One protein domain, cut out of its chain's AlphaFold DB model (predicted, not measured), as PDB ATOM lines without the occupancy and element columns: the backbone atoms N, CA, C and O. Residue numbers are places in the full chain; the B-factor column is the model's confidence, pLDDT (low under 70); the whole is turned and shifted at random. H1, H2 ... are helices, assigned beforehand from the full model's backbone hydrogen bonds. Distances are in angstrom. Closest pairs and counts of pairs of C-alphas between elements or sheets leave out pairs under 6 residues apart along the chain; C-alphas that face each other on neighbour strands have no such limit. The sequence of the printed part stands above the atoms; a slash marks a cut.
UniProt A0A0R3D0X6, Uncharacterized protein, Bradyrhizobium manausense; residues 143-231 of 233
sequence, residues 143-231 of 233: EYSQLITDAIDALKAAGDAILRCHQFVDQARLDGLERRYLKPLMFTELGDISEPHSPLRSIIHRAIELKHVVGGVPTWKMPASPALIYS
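AT A GLANCE: This is residues 143 to 231 of the 233 residues of an uncharacterized protein of Bradyrhizobium manausense (UniProt A0A0R3D0X6). One long, straight helix, H1, makes the length of a loose rod, and the rest of the printed part folds back along one side of it: a long link returns toward H2, which sits over the first half of H1, and a second long link runs back the other way to the very short H3. The printed part has 89 residues with three named helices in the order H1, H2, H3 and no named strand; the class is all helix, with 48 residues in the helices. The whole is loose, with a radius of gyration of the C-alphas of 15.2 A, and spans 49 by 22 by 19 A.

IN THESE COORDINATES: H1, residues 143 to 174, runs 46.9 A from C-alpha 143 at (30.842, -57.492, 30.340) to C-alpha 174 at (-4.850, -38.492, 6.661). H2, residues 199 to 209, is 15.3 A long. H3, residues 226 to 230, is 5.7 A long and ends with C-alpha 230 at (9.012, -32.528, 4.350).

HOW THE PARTS SIT: H1 and H2 are close but not clearly touching; their closest C-alphas, those of Ile 152 and Ile 204, are 6.9 A apart. They run opposite ways at a steep tilt of 42 degrees. H1 and H3 are only just apart, with their closest C-alphas at 8.2 A. H2 and H3 are apart. In H1, H2 and H3 every O i to N i+4 pair is within hydrogen-bond range.

THE WHOLE: The two C-alphas farthest apart, those of Glu 143 and Gly 176, are 50.2 A apart. The printed part has no cut. Both links are long: residues 175 to 198 and residues 210 to 225. The mean pLDDT of the printed part is 74.9; it is under 70 at residue 179, residues 184 to 194, residue 196 and residues 213 to 231.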
ATOM      1  N   GLU A 143      31.254 -58.832  29.897       88.94
ATOM      2  CA  GLU A 143      30.842 -57.492  30.340       88.94
ATOM      3  C   GLU A 143      30.747 -56.526  29.154       88.94
ATOM      4  O   GLU A 143      29.728 -55.867  28.954       88.94
ATOM      5  N   TYR A 144      31.778 -56.492  28.308       84.50
ATOM      6  CA  TYR A 144      31.788 -55.651  27.113       84.50
ATOM      7  C   TYR A 144      30.673 -56.026  26.126       84.50
ATOM      8  O   TYR A 144      30.014 -55.149  25.566       84.50
ATOM      9  N   SER A 145      30.422 -57.324  25.929       84.56
ATOM     10  CA  SER A 145      29.335 -57.787  25.064       84.56
ATOM     11  C   SER A 145      27.963 -57.389  25.608       84.56
ATOM     12  O   SER A 145      27.081 -57.047  24.819       84.56
ATOM     13  N   GLN A 146      27.783 -57.392  26.933       85.62
ATOM     14  CA  GLN A 146      26.552 -56.917  27.556       85.62
ATOM     15  C   GLN A 146      26.354 -55.418  27.308       85.62
ATOM     16  O   GLN A 146      25.294 -55.028  26.832       85.62
ATOM     17  N   LEU A 147      27.390 -54.595  27.505       84.50
ATOM     18  CA  LEU A 147      27.322 -53.151  27.237       84.50
ATOM     19  C   LEU A 147      26.938 -52.839  25.782       84.50
ATOM     20  O   LEU A 147      26.145 -51.934  25.526       84.50
ATOM     21  N   ILE A 148      27.480 -53.592  24.820       84.62
ATOM     22  CA  ILE A 148      27.101 -53.448  23.407       84.62
ATOM     23  C   ILE A 148      25.641 -53.846  23.185       84.62
ATOM     24  O   ILE A 148      24.929 -53.164  22.447       84.62
ATOM     25  N   THR A 149      25.202 -54.941  23.806       85.31
ATOM     26  CA  THR A 149      23.816 -55.412  23.704       85.31
ATOM     27  C   THR A 149      22.854 -54.349  24.225       85.31
ATOM     28  O   THR A 149      21.950 -53.945  23.496       85.31
ATOM     29  N   ASP A 150      23.119 -53.806  25.415       84.94
ATOM     30  CA  ASP A 150      22.308 -52.760  26.041       84.94
ATOM     31  C   ASP A 150      22.233 -51.501  25.162       84.94
ATOM     32  O   ASP A 150      21.157 -50.936  24.950       84.94
ATOM     33  N   ALA A 151      23.367 -51.079  24.589       81.75
ATOM     34  CA  ALA A 151      23.415 -49.935  23.683       81.75
ATOM     35  C   ALA A 151      22.571 -50.163  22.419       81.75
ATOM     36  O   ALA A 151      21.880 -49.255  21.952       81.75
ATOM     37  N   ILE A 152      22.597 -51.373  21.860       84.06
ATOM     38  CA  ILE A 152      21.836 -51.707  20.652       84.06
ATOM     39  C   ILE A 152      20.353 -51.832  20.944       84.06
ATOM     40  O   ILE A 152      19.547 -51.377  20.134       84.06
ATOM     41  N   ASP A 153      19.976 -52.399  22.080       84.69
ATOM     42  CA  ASP A 153      18.576 -52.485  22.474       84.69
ATOM     43  C   ASP A 153      17.997 -51.094  22.768       84.69
ATOM     44  O   ASP A 153      16.874 -50.799  22.351       84.69
ATOM     45  N   ALA A 154      18.784 -50.184  23.350       83.88
ATOM     46  CA  ALA A 154      18.404 -48.780  23.490       83.88
ATOM     47  C   ALA A 154      18.222 -48.086  22.128       83.88
ATOM     48  O   ALA A 154      17.220 -47.400  21.912       83.88
ATOM     49  N   LEU A 155      19.146 -48.298  21.182       82.38
ATOM     50  CA  LEU A 155      19.007 -47.789  19.812       82.38
ATOM     51  C   LEU A 155      17.770 -48.366  19.120       82.38
ATOM     52  O   LEU A 155      17.072 -47.639  18.411       82.38
ATOM     53  N   LYS A 156      17.467 -49.649  19.352       81.38
ATOM     54  CA  LYS A 156      16.272 -50.289  18.806       81.38
ATOM     55  C   LYS A 156      14.995 -49.650  19.339       81.38
ATOM     56  O   LYS A 156      14.145 -49.218  18.566       81.38
ATOM     57  N   ALA A 157      14.902 -49.523  20.660       84.19
ATOM     58  CA  ALA A 157      13.765 -48.904  21.326       84.19
ATOM     59  C   ALA A 157      13.562 -47.441  20.891       84.19
ATOM     60  O   ALA A 157      12.424 -47.006  20.698       84.19
ATOM     61  N   ALA A 158      14.654 -46.694  20.694       81.69
ATOM     62  CA  ALA A 158      14.605 -45.336  20.161       81.69
ATOM     63  C   ALA A 158      14.044 -45.307  18.728       81.69
ATOM     64  O   ALA A 158      13.126 -44.533  18.453       81.69
ATOM     65  N   GLY A 159      14.533 -46.182  17.842       77.62
ATOM     66  CA  GLY A 159      14.015 -46.318  16.476       77.62
ATOM     67  C   GLY A 159      12.520 -46.653  16.440       77.62
ATOM     68  O   GLY A 159      11.753 -45.990  15.738       77.62
ATOM     69  N   ASP A 160      12.073 -47.601  17.266       82.06
ATOM     70  CA  ASP A 160      10.661 -48.001  17.356       82.06
ATOM     71  C   ASP A 160       9.759 -46.884  17.908       82.06
ATOM     72  O   ASP A 160       8.634 -46.681  17.440       82.06
ATOM     73  N   ALA A 161      10.222 -46.134  18.914       81.75
ATOM     74  CA  ALA A 161       9.493 -44.978  19.439       81.75
ATOM     75  C   ALA A 161       9.295 -43.901  18.366       81.75
ATOM     76  O   ALA A 161       8.215 -43.323  18.247       81.75
ATOM     77  N   ILE A 162      10.314 -43.680  17.547       77.81
ATOM     78  CA  ILE A 162      10.291 -42.670  16.494       77.81
ATOM     79  C   ILE A 162       9.387 -43.100  15.348       77.81
ATOM     80  O   ILE A 162       8.568 -42.300  14.893       77.81
ATOM     81  N   LEU A 163       9.446 -44.369  14.942       80.44
ATOM     82  CA  LEU A 163       8.528 -44.910  13.946       80.44
ATOM     83  C   LEU A 163       7.066 -44.718  14.375       80.44
ATOM     84  O   LEU A 163       6.249 -44.276  13.568       80.44
ATOM     85  N   ARG A 164       6.748 -44.955  15.656       81.31
ATOM     86  CA  ARG A 164       5.410 -44.689  16.216       81.31
ATOM     87  C   ARG A 164       5.024 -43.210  16.139       81.31
ATOM     88  O   ARG A 164       3.895 -42.910  15.760       81.31
ATOM     89  N   CYS A 165       5.941 -42.286  16.437       80.44
ATOM     90  CA  CYS A 165       5.689 -40.850  16.271       80.44
ATOM     91  C   CYS A 165       5.380 -40.489  14.810       80.44
ATOM     92  O   CYS A 165       4.445 -39.734  14.548       80.44
ATOM     93  N   HIS A 166       6.126 -41.042  13.851       80.75
ATOM     94  CA  HIS A 166       5.879 -40.805  12.428       80.75
ATOM     95  C   HIS A 166       4.545 -41.385  11.957       80.75
ATOM     96  O   HIS A 166       3.811 -40.698  11.251       80.75
ATOM     97  N   GLN A 167       4.206 -42.608  12.371       84.06
ATOM     98  CA  GLN A 167       2.913 -43.233  12.071       84.06
ATOM     99  C   GLN A 167       1.747 -42.408  12.623       84.06
ATOM    100  O   GLN A 167       0.759 -42.197  11.926       84.06
ATOM    101  N   PHE A 168       1.877 -41.892  13.849       85.50
ATOM    102  CA  PHE A 168       0.861 -41.034  14.456       85.50
ATOM    103  C   PHE A 168       0.644 -39.740  13.661       85.50
ATOM    104  O   PHE A 168      -0.493 -39.375  13.373       85.50
ATOM    105  N   VAL A 169       1.727 -39.055  13.279       82.62
ATOM    106  CA  VAL A 169       1.634 -37.814  12.492       82.62
ATOM    107  C   VAL A 169       1.056 -38.074  11.101       82.62
ATOM    108  O   VAL A 169       0.250 -37.277  10.623       82.62
ATOM    109  N   ASP A 170       1.438 -39.174  10.448       82.81
ATOM    110  CA  ASP A 170       0.897 -39.513   9.130       82.81
ATOM    111  C   ASP A 170      -0.598 -39.853   9.200       82.81
ATOM    112  O   ASP A 170      -1.368 -39.368   8.374       82.81
ATOM    113  N   GLN A 171      -1.042 -40.575  10.233       86.62
ATOM    114  CA  GLN A 171      -2.470 -40.813  10.454       86.62
ATOM    115  C   GLN A 171      -3.231 -39.499  10.683       86.62
ATOM    116  O   GLN A 171      -4.230 -39.251  10.017       86.62
ATOM    117  N   ALA A 172      -2.721 -38.610  11.541       85.06
ATOM    118  CA  ALA A 172      -3.347 -37.309  11.780       85.06
ATOM    119  C   ALA A 172      -3.437 -36.452  10.502       85.06
ATOM    120  O   ALA A 172      -4.409 -35.725  10.302       85.06
ATOM    121  N   ARG A 173      -2.446 -36.556   9.608       83.69
ATOM    122  CA  ARG A 173      -2.487 -35.919   8.284       83.69
ATOM    123  C   ARG A 173      -3.605 -36.501   7.418       83.69
ATOM    124  O   ARG A 173      -4.317 -35.733   6.775       83.69
ATOM    125  N   LEU A 174      -3.758 -37.827   7.386       85.81
ATOM    126  CA  LEU A 174      -4.850 -38.492   6.661       85.81
ATOM    127  C   LEU A 174      -6.228 -38.088   7.205       85.81
ATOM    128  O   LEU A 174      -7.170 -37.955   6.426       85.81
ATOM    129  N   ASP A 175      -6.317 -37.807   8.503       90.19
ATOM    130  CA  ASP A 175      -7.530 -37.316   9.166       90.19
ATOM    131  C   ASP A 175      -7.801 -35.813   8.906       90.19
ATOM    132  O   ASP A 175      -8.791 -35.260   9.384       90.19
ATOM    133  N   GLY A 176      -6.939 -35.133   8.135       88.00
ATOM    134  CA  GLY A 176      -7.097 -33.731   7.732       88.00
ATOM    135  C   GLY A 176      -6.513 -32.707   8.709       88.00
ATOM    136  O   GLY A 176      -6.763 -31.509   8.562       88.00
ATOM    137  N   LEU A 177      -5.733 -33.140   9.704       83.50
ATOM    138  CA  LEU A 177      -5.111 -32.236  10.666       83.50
ATOM    139  C   LEU A 177      -3.979 -31.427  10.014       83.50
ATOM    140  O   LEU A 177      -3.102 -31.966   9.333       83.50
ATOM    141  N   GLU A 178      -3.953 -30.117  10.262       76.56
ATOM    142  CA  GLU A 178      -2.906 -29.257   9.713       76.56
ATOM    143  C   GLU A 178      -1.533 -29.558  10.338       76.56
ATOM    144  O   GLU A 178      -1.314 -29.449  11.549       76.56
ATOM    145  N   ARG A 179      -0.553 -29.823   9.474       68.31
ATOM    146  CA  ARG A 179       0.825 -30.202   9.824       68.31
ATOM    147  C   ARG A 179       1.555 -29.219  10.749       68.31
ATOM    148  O   ARG A 179       2.479 -29.611  11.458       68.31
ATOM    149  N   ARG A 180       1.177 -27.935  10.776       79.75
ATOM    150  CA  ARG A 180       1.824 -26.943  11.659       79.75
ATOM    151  C   ARG A 180       1.678 -27.278  13.146       79.75
ATOM    152  O   ARG A 180       2.525 -26.851  13.924       79.75
ATOM    153  N   TYR A 181       0.644 -28.038  13.509       81.00
ATOM    154  CA  TYR A 181       0.348 -28.412  14.891       81.00
ATOM    155  C   TYR A 181       1.015 -29.721  15.324       81.00
ATOM    156  O   TYR A 181       1.226 -29.918  16.516       81.00
ATOM    157  N   LEU A 182       1.392 -30.586  14.376       79.25
ATOM    158  CA  LEU A 182       2.054 -31.863  14.641       79.25
ATOM    159  C   LEU A 182       3.252 -32.038  13.704       79.25
ATOM    160  O   LEU A 182       3.111 -32.398  12.536       79.25
ATOM    161  N   LYS A 183       4.452 -31.787  14.234       71.12
ATOM    162  CA  LYS A 183       5.714 -32.028  13.529       71.12
ATOM    163  C   LYS A 183       6.367 -33.289  14.092       71.12
ATOM    164  O   LYS A 183       6.531 -33.369  15.310       71.12
ATOM    165  N   PRO A 184       6.748 -34.259  13.247       69.19
ATOM    166  CA  PRO A 184       7.481 -35.417  13.724       69.19
ATOM    167  C   PRO A 184       8.907 -35.005  14.113       69.19
ATOM    168  O   PRO A 184       9.413 -33.968  13.673       69.19
ATOM    169  N   LEU A 185       9.558 -35.824  14.938       69.88
ATOM    170  CA  LEU A 185      10.972 -35.641  15.264       69.88
ATOM    171  C   LEU A 185      11.818 -35.824  13.994       69.88
ATOM    172  O   LEU A 185      11.640 -36.790  13.256       69.88
ATOM    173  N   MET A 186      12.727 -34.885  13.728       62.38
ATOM    174  CA  MET A 186      13.609 -34.935  12.559       62.38
ATOM    175  C   MET A 186      14.710 -35.976  12.772       62.38
ATOM    176  O   MET A 186      15.412 -35.934  13.777       62.38
ATOM    177  N   PHE A 187      14.876 -36.885  11.809       60.19
ATOM    178  CA  PHE A 187      15.810 -38.017  11.909       60.19
ATOM    179  C   PHE A 187      16.962 -37.974  10.897       60.19
ATOM    180  O   PHE A 187      17.717 -38.934  10.760       60.19
ATOM    181  N   THR A 188      17.130 -36.854  10.193       62.78
ATOM    182  CA  THR A 188      18.234 -36.671   9.238       62.78
ATOM    183  C   THR A 188      19.609 -36.866   9.880       62.78
ATOM    184  O   THR A 188      20.556 -37.204   9.184       62.78
ATOM    185  N   GLU A 189      19.720 -36.693  11.199       60.34
ATOM    186  CA  GLU A 189      20.985 -36.797  11.936       60.34
ATOM    187  C   GLU A 189      21.353 -38.232  12.349       60.34
ATOM    188  O   GLU A 189      22.533 -38.537  12.501       60.34
ATOM    189  N   LEU A 190      20.373 -39.131  12.495       60.00
ATOM    190  CA  LEU A 190      20.614 -40.538  12.851       60.00
ATOM    191  C   LEU A 190      20.654 -41.457  11.615       60.00
ATOM    192  O   LEU A 190      21.265 -42.526  11.665       60.00
ATOM    193  N   GLY A 191      20.095 -41.001  10.488       62.16
ATOM    194  CA  GLY A 191      20.116 -41.688   9.194       62.16
ATOM    195  C   GLY A 191      19.070 -42.802   9.081       62.16
ATOM    196  O   GLY A 191      18.707 -43.445  10.064       62.16
ATOM    197  N   ASP A 192      18.585 -43.068   7.868       66.94
ATOM    198  CA  ASP A 192      17.618 -44.145   7.616       66.94
ATOM    199  C   ASP A 192      18.336 -45.503   7.552       66.94
ATOM    200  O   ASP A 192      19.275 -45.680   6.784       66.94
ATOM    201  N   ILE A 193      17.909 -46.502   8.333       61.59
ATOM    202  CA  ILE A 193      18.523 -47.841   8.294       61.59
ATOM    203  C   ILE A 193      18.356 -48.525   6.925       61.59
ATOM    204  O   ILE A 193      19.119 -49.430   6.574       61.59
ATOM    205  N   SER A 194      17.363 -48.097   6.141       65.06
ATOM    206  CA  SER A 194      17.152 -48.567   4.775       65.06
ATOM    207  C   SER A 194      18.248 -48.066   3.823       65.06
ATOM    208  O   SER A 194      18.597 -48.769   2.869       65.06
ATOM    209  N   GLU A 195      18.882 -46.934   4.142       72.00
ATOM    210  CA  GLU A 195      19.995 -46.383   3.379       72.00
ATOM    211  C   GLU A 195      21.280 -47.197   3.621       72.00
ATOM    212  O   GLU A 195      21.668 -47.439   4.769       72.00
ATOM    213  N   PRO A 196      21.995 -47.614   2.558       67.44
ATOM    214  CA  PRO A 196      23.218 -48.410   2.684       67.44
ATOM    215  C   PRO A 196      24.327 -47.752   3.518       67.44
ATOM    216  O   PRO A 196      25.158 -48.456   4.087       67.44
ATOM    217  N   HIS A 197      24.341 -46.418   3.593       73.62
ATOM    218  CA  HIS A 197      25.412 -45.633   4.215       73.62
ATOM    219  C   HIS A 197      24.988 -44.912   5.501       73.62
ATOM    220  O   HIS A 197      25.712 -44.040   5.976       73.62
ATOM    221  N   SER A 198      23.842 -45.273   6.086       75.88
ATOM    222  CA  SER A 198      23.412 -44.675   7.350       75.88
ATOM    223  C   SER A 198      24.350 -45.061   8.509       75.88
ATOM    224  O   SER A 198      24.678 -46.247   8.668       75.88
ATOM    225  N   PRO A 199      24.757 -44.096   9.360       71.12
ATOM    226  CA  PRO A 199      25.537 -44.369  10.567       71.12
ATOM    227  C   PRO A 199      24.880 -45.419  11.473       71.12
ATOM    228  O   PRO A 199      25.557 -46.324  11.963       71.12
ATOM    229  N   LEU A 200      23.554 -45.359  11.631       73.81
ATOM    230  CA  LEU A 200      22.783 -46.292  12.454       73.81
ATOM    231  C   LEU A 200      22.832 -47.725  11.906       73.81
ATOM    232  O   LEU A 200      23.024 -48.680  12.662       73.81
ATOM    233  N   ARG A 201      22.740 -47.874  10.578       75.50
ATOM    234  CA  ARG A 201      22.885 -49.171   9.904       75.50
ATOM    235  C   ARG A 201      24.275 -49.759  10.130       75.50
ATOM    236  O   ARG A 201      24.387 -50.933  10.470       75.50
ATOM    237  N   SER A 202      25.316 -48.945   9.964       79.75
ATOM    238  CA  SER A 202      26.712 -49.364  10.140       79.75
ATOM    239  C   SER A 202      26.985 -49.878  11.559       79.75
ATOM    240  O   SER A 202      27.566 -50.951  11.726       79.75
ATOM    241  N   ILE A 203      26.492 -49.172  12.583       79.62
ATOM    242  CA  ILE A 203      26.656 -49.556  13.994       79.62
ATOM    243  C   ILE A 203      25.992 -50.911  14.280       79.62
ATOM    244  O   ILE A 203      26.631 -51.804  14.841       79.62
ATOM    245  N   ILE A 204      24.739 -51.096  13.851       76.69
ATOM    246  CA  ILE A 204      23.990 -52.339  14.092       76.69
ATOM    247  C   ILE A 204      24.611 -53.515  13.324       76.69
ATOM    248  O   ILE A 204      24.811 -54.585  13.899       76.69
ATOM    249  N   HIS A 205      24.973 -53.327  12.051       80.25
ATOM    250  CA  HIS A 205      25.624 -54.374  11.256       80.25
ATOM    251  C   HIS A 205      26.965 -54.800  11.849       80.25
ATOM    252  O   HIS A 205      27.229 -55.997  11.947       80.25
ATOM    253  N   ARG A 206      27.791 -53.843  12.286       81.19
ATOM    254  CA  ARG A 206      29.098 -54.136  12.880       81.19
ATOM    255  C   ARG A 206      28.969 -54.939  14.170       81.19
ATOM    256  O   ARG A 206      29.752 -55.851  14.409       81.19
ATOM    257  N   ALA A 207      27.969 -54.645  14.990       78.69
ATOM    258  CA  ALA A 207      27.735 -55.410  16.207       78.69
ATOM    259  C   ALA A 207      27.221 -56.836  15.950       78.69
ATOM    260  O   ALA A 207      27.581 -57.757  16.684       78.69
ATOM    261  N   ILE A 208      26.427 -57.031  14.890       81.31
ATOM    262  CA  ILE A 208      26.003 -58.360  14.429       81.31
ATOM    263  C   ILE A 208      27.199 -59.144  13.869       81.31
ATOM    264  O   ILE A 208      27.384 -60.307  14.222       81.31
ATOM    265  N   GLU A 209      28.038 -58.517  13.038       82.94
ATOM    266  CA  GLU A 209      29.250 -59.130  12.470       82.94
ATOM    267  C   GLU A 209      30.207 -59.613  13.567       82.94
ATOM    268  O   GLU A 209      30.717 -60.734  13.517       82.94
ATOM    269  N   LEU A 210      30.380 -58.798  14.608       81.62
ATOM    270  CA  LEU A 210      31.187 -59.126  15.781       81.62
ATOM    271  C   LEU A 210      30.501 -60.106  16.751       81.62
ATOM    272  O   LEU A 210      31.075 -60.440  17.785       81.62
ATOM    273  N   LYS A 211      29.298 -60.601  16.419       79.31
ATOM    274  CA  LYS A 211      28.499 -61.547  17.219       79.31
ATOM    275  C   LYS A 211      28.171 -61.050  18.629       79.31
ATOM    276  O   LYS A 211      27.927 -61.857  19.521       79.31
ATOM    277  N   HIS A 212      28.135 -59.734  18.826       73.62
ATOM    278  CA  HIS A 212      27.756 -59.139  20.105       73.62
ATOM    279  C   HIS A 212      26.246 -59.181  20.346       73.62
ATOM    280  O   HIS A 212      25.823 -59.115  21.492       73.62
ATOM    281  N   VAL A 213      25.434 -59.320  19.291       66.88
ATOM    282  CA  VAL A 213      23.969 -59.390  19.384       66.88
ATOM    283  C   VAL A 213      23.439 -60.603  18.632       66.88
ATOM    284  O   VAL A 213      23.786 -60.836  17.474       66.88
ATOM    285  N   VAL A 214      22.547 -61.357  19.282       60.59
ATOM    286  CA  VAL A 214      21.816 -62.481  18.685       60.59
ATOM    287  C   VAL A 214      20.465 -61.962  18.197       60.59
ATOM    288  O   VAL A 214      19.466 -61.990  18.906       60.59
ATOM    289  N   GLY A 215      20.439 -61.401  16.992       62.06
ATOM    290  CA  GLY A 215      19.215 -60.857  16.411       62.06
ATOM    291  C   GLY A 215      19.467 -60.249  15.040       62.06
ATOM    292  O   GLY A 215      20.524 -59.675  14.793       62.06
ATOM    293  N   GLY A 216      18.506 -60.411  14.131       65.62
ATOM    294  CA  GLY A 216      18.579 -59.824  12.796       65.62
ATOM    295  C   GLY A 216      18.549 -58.293  12.825       65.62
ATOM    296  O   GLY A 216      18.171 -57.673  13.821       65.62
ATOM    297  N   VAL A 217      18.932 -57.684  11.703       65.94
ATOM    298  CA  VAL A 217      18.827 -56.233  11.501       65.94
ATOM    299  C   VAL A 217      17.346 -55.826  11.595       65.94
ATOM    300  O   VAL A 217      16.522 -56.432  10.901       65.94
ATOM    301  N   PRO A 218      16.977 -54.832  12.428       66.12
ATOM    302  CA  PRO A 218      15.601 -54.364  12.503       66.12
ATOM    303  C   PRO A 218      15.161 -53.801  11.149       66.12
ATOM    304  O   PRO A 218      15.893 -53.075  10.477       66.12
ATOM    305  N   THR A 219      13.949 -54.156  10.729       66.44
ATOM    306  CA  THR A 219      13.368 -53.737   9.447       66.44
ATOM    307  C   THR A 219      12.597 -52.431   9.624       66.44
ATOM    308  O   THR A 219      11.382 -52.379   9.445       66.44
ATOM    309  N   TRP A 220      13.289 -51.351   9.993       65.25
ATOM    310  CA  TRP A 220      12.651 -50.036  10.017       65.25
ATOM    311  C   TRP A 220      12.463 -49.532   8.593       65.25
ATOM    312  O   TRP A 220      13.418 -49.373   7.836       65.25
ATOM    313  N   LYS A 221      11.206 -49.306   8.226       66.06
ATOM    314  CA  LYS A 221      10.831 -48.604   7.003       66.06
ATOM    315  C   LYS A 221       9.980 -47.419   7.407       66.06
ATOM    316  O   LYS A 221       8.961 -47.595   8.073       66.06
ATOM    317  N   MET A 222      10.401 -46.227   7.003       63.66
ATOM    318  CA  MET A 222       9.592 -45.029   7.187       63.66
ATOM    319  C   MET A 222       8.271 -45.188   6.415       63.66
ATOM    320  O   MET A 222       8.304 -45.622   5.261       63.66
ATOM    321  N   PRO A 223       7.111 -44.862   7.016       62.44
ATOM    322  CA  PRO A 223       5.808 -45.034   6.370       62.44
ATOM    323  C   PRO A 223       5.631 -44.114   5.152       62.44
ATOM    324  O   PRO A 223       4.925 -44.463   4.210       62.44
ATOM    325  N   ALA A 224       6.330 -42.976   5.136       63.44
ATOM    326  CA  ALA A 224       6.393 -42.051   4.013       63.44
ATOM    327  C   ALA A 224       7.839 -41.582   3.798       63.44
ATOM    328  O   ALA A 224       8.640 -41.549   4.736       63.44
ATOM    329  N   SER A 225       8.188 -41.218   2.559       63.47
ATOM    330  CA  SER A 225       9.530 -40.711   2.265       63.47
ATOM    331  C   SER A 225       9.769 -39.384   2.997       63.47
ATOM    332  O   SER A 225       8.838 -38.581   3.108       63.47
ATOM    333  N   PRO A 226      11.002 -39.086   3.451       62.94
ATOM    334  CA  PRO A 226      11.327 -37.780   4.021       62.94
ATOM    335  C   PRO A 226      10.897 -36.641   3.091       62.94
ATOM    336  O   PRO A 226      10.322 -35.661   3.538       62.94
ATOM    337  N   ALA A 227      11.063 -36.803   1.777       62.78
ATOM    338  CA  ALA A 227      10.605 -35.823   0.802       62.78
ATOM    339  C   ALA A 227       9.086 -35.577   0.853       62.78
ATOM    340  O   ALA A 227       8.689 -34.433   0.714       62.78
ATOM    341  N   LEU A 228       8.245 -36.589   1.089       63.34
ATOM    342  CA  LEU A 228       6.788 -36.427   1.245       63.34
ATOM    343  C   LEU A 228       6.395 -35.901   2.629       63.34
ATOM    344  O   LEU A 228       5.423 -35.165   2.764       63.34
ATOM    345  N   ILE A 229       7.158 -36.256   3.663       58.81
ATOM    346  CA  ILE A 229       6.962 -35.730   5.017       58.81
ATOM    347  C   ILE A 229       7.389 -34.259   5.080       58.81
ATOM    348  O   ILE A 229       6.840 -33.511   5.885       58.81
ATOM    349  N   TYR A 230       8.356 -33.833   4.255       59.75
ATOM    350  CA  TYR A 230       9.012 -32.528   4.350       59.75
ATOM    351  C   TYR A 230       8.760 -31.566   3.185       59.75
ATOM    352  O   TYR A 230       8.897 -30.363   3.412       59.75
ATOM    353  N   SER A 231       8.324 -32.015   2.005       51.69
ATOM    354  CA  SER A 231       7.879 -31.110   0.941       51.69
ATOM    355  C   SER A 231       6.564 -30.446   1.354       51.69
ATOM    356  O   SER A 231       5.684 -31.060   1.951       51.69
TER     357      SER A 231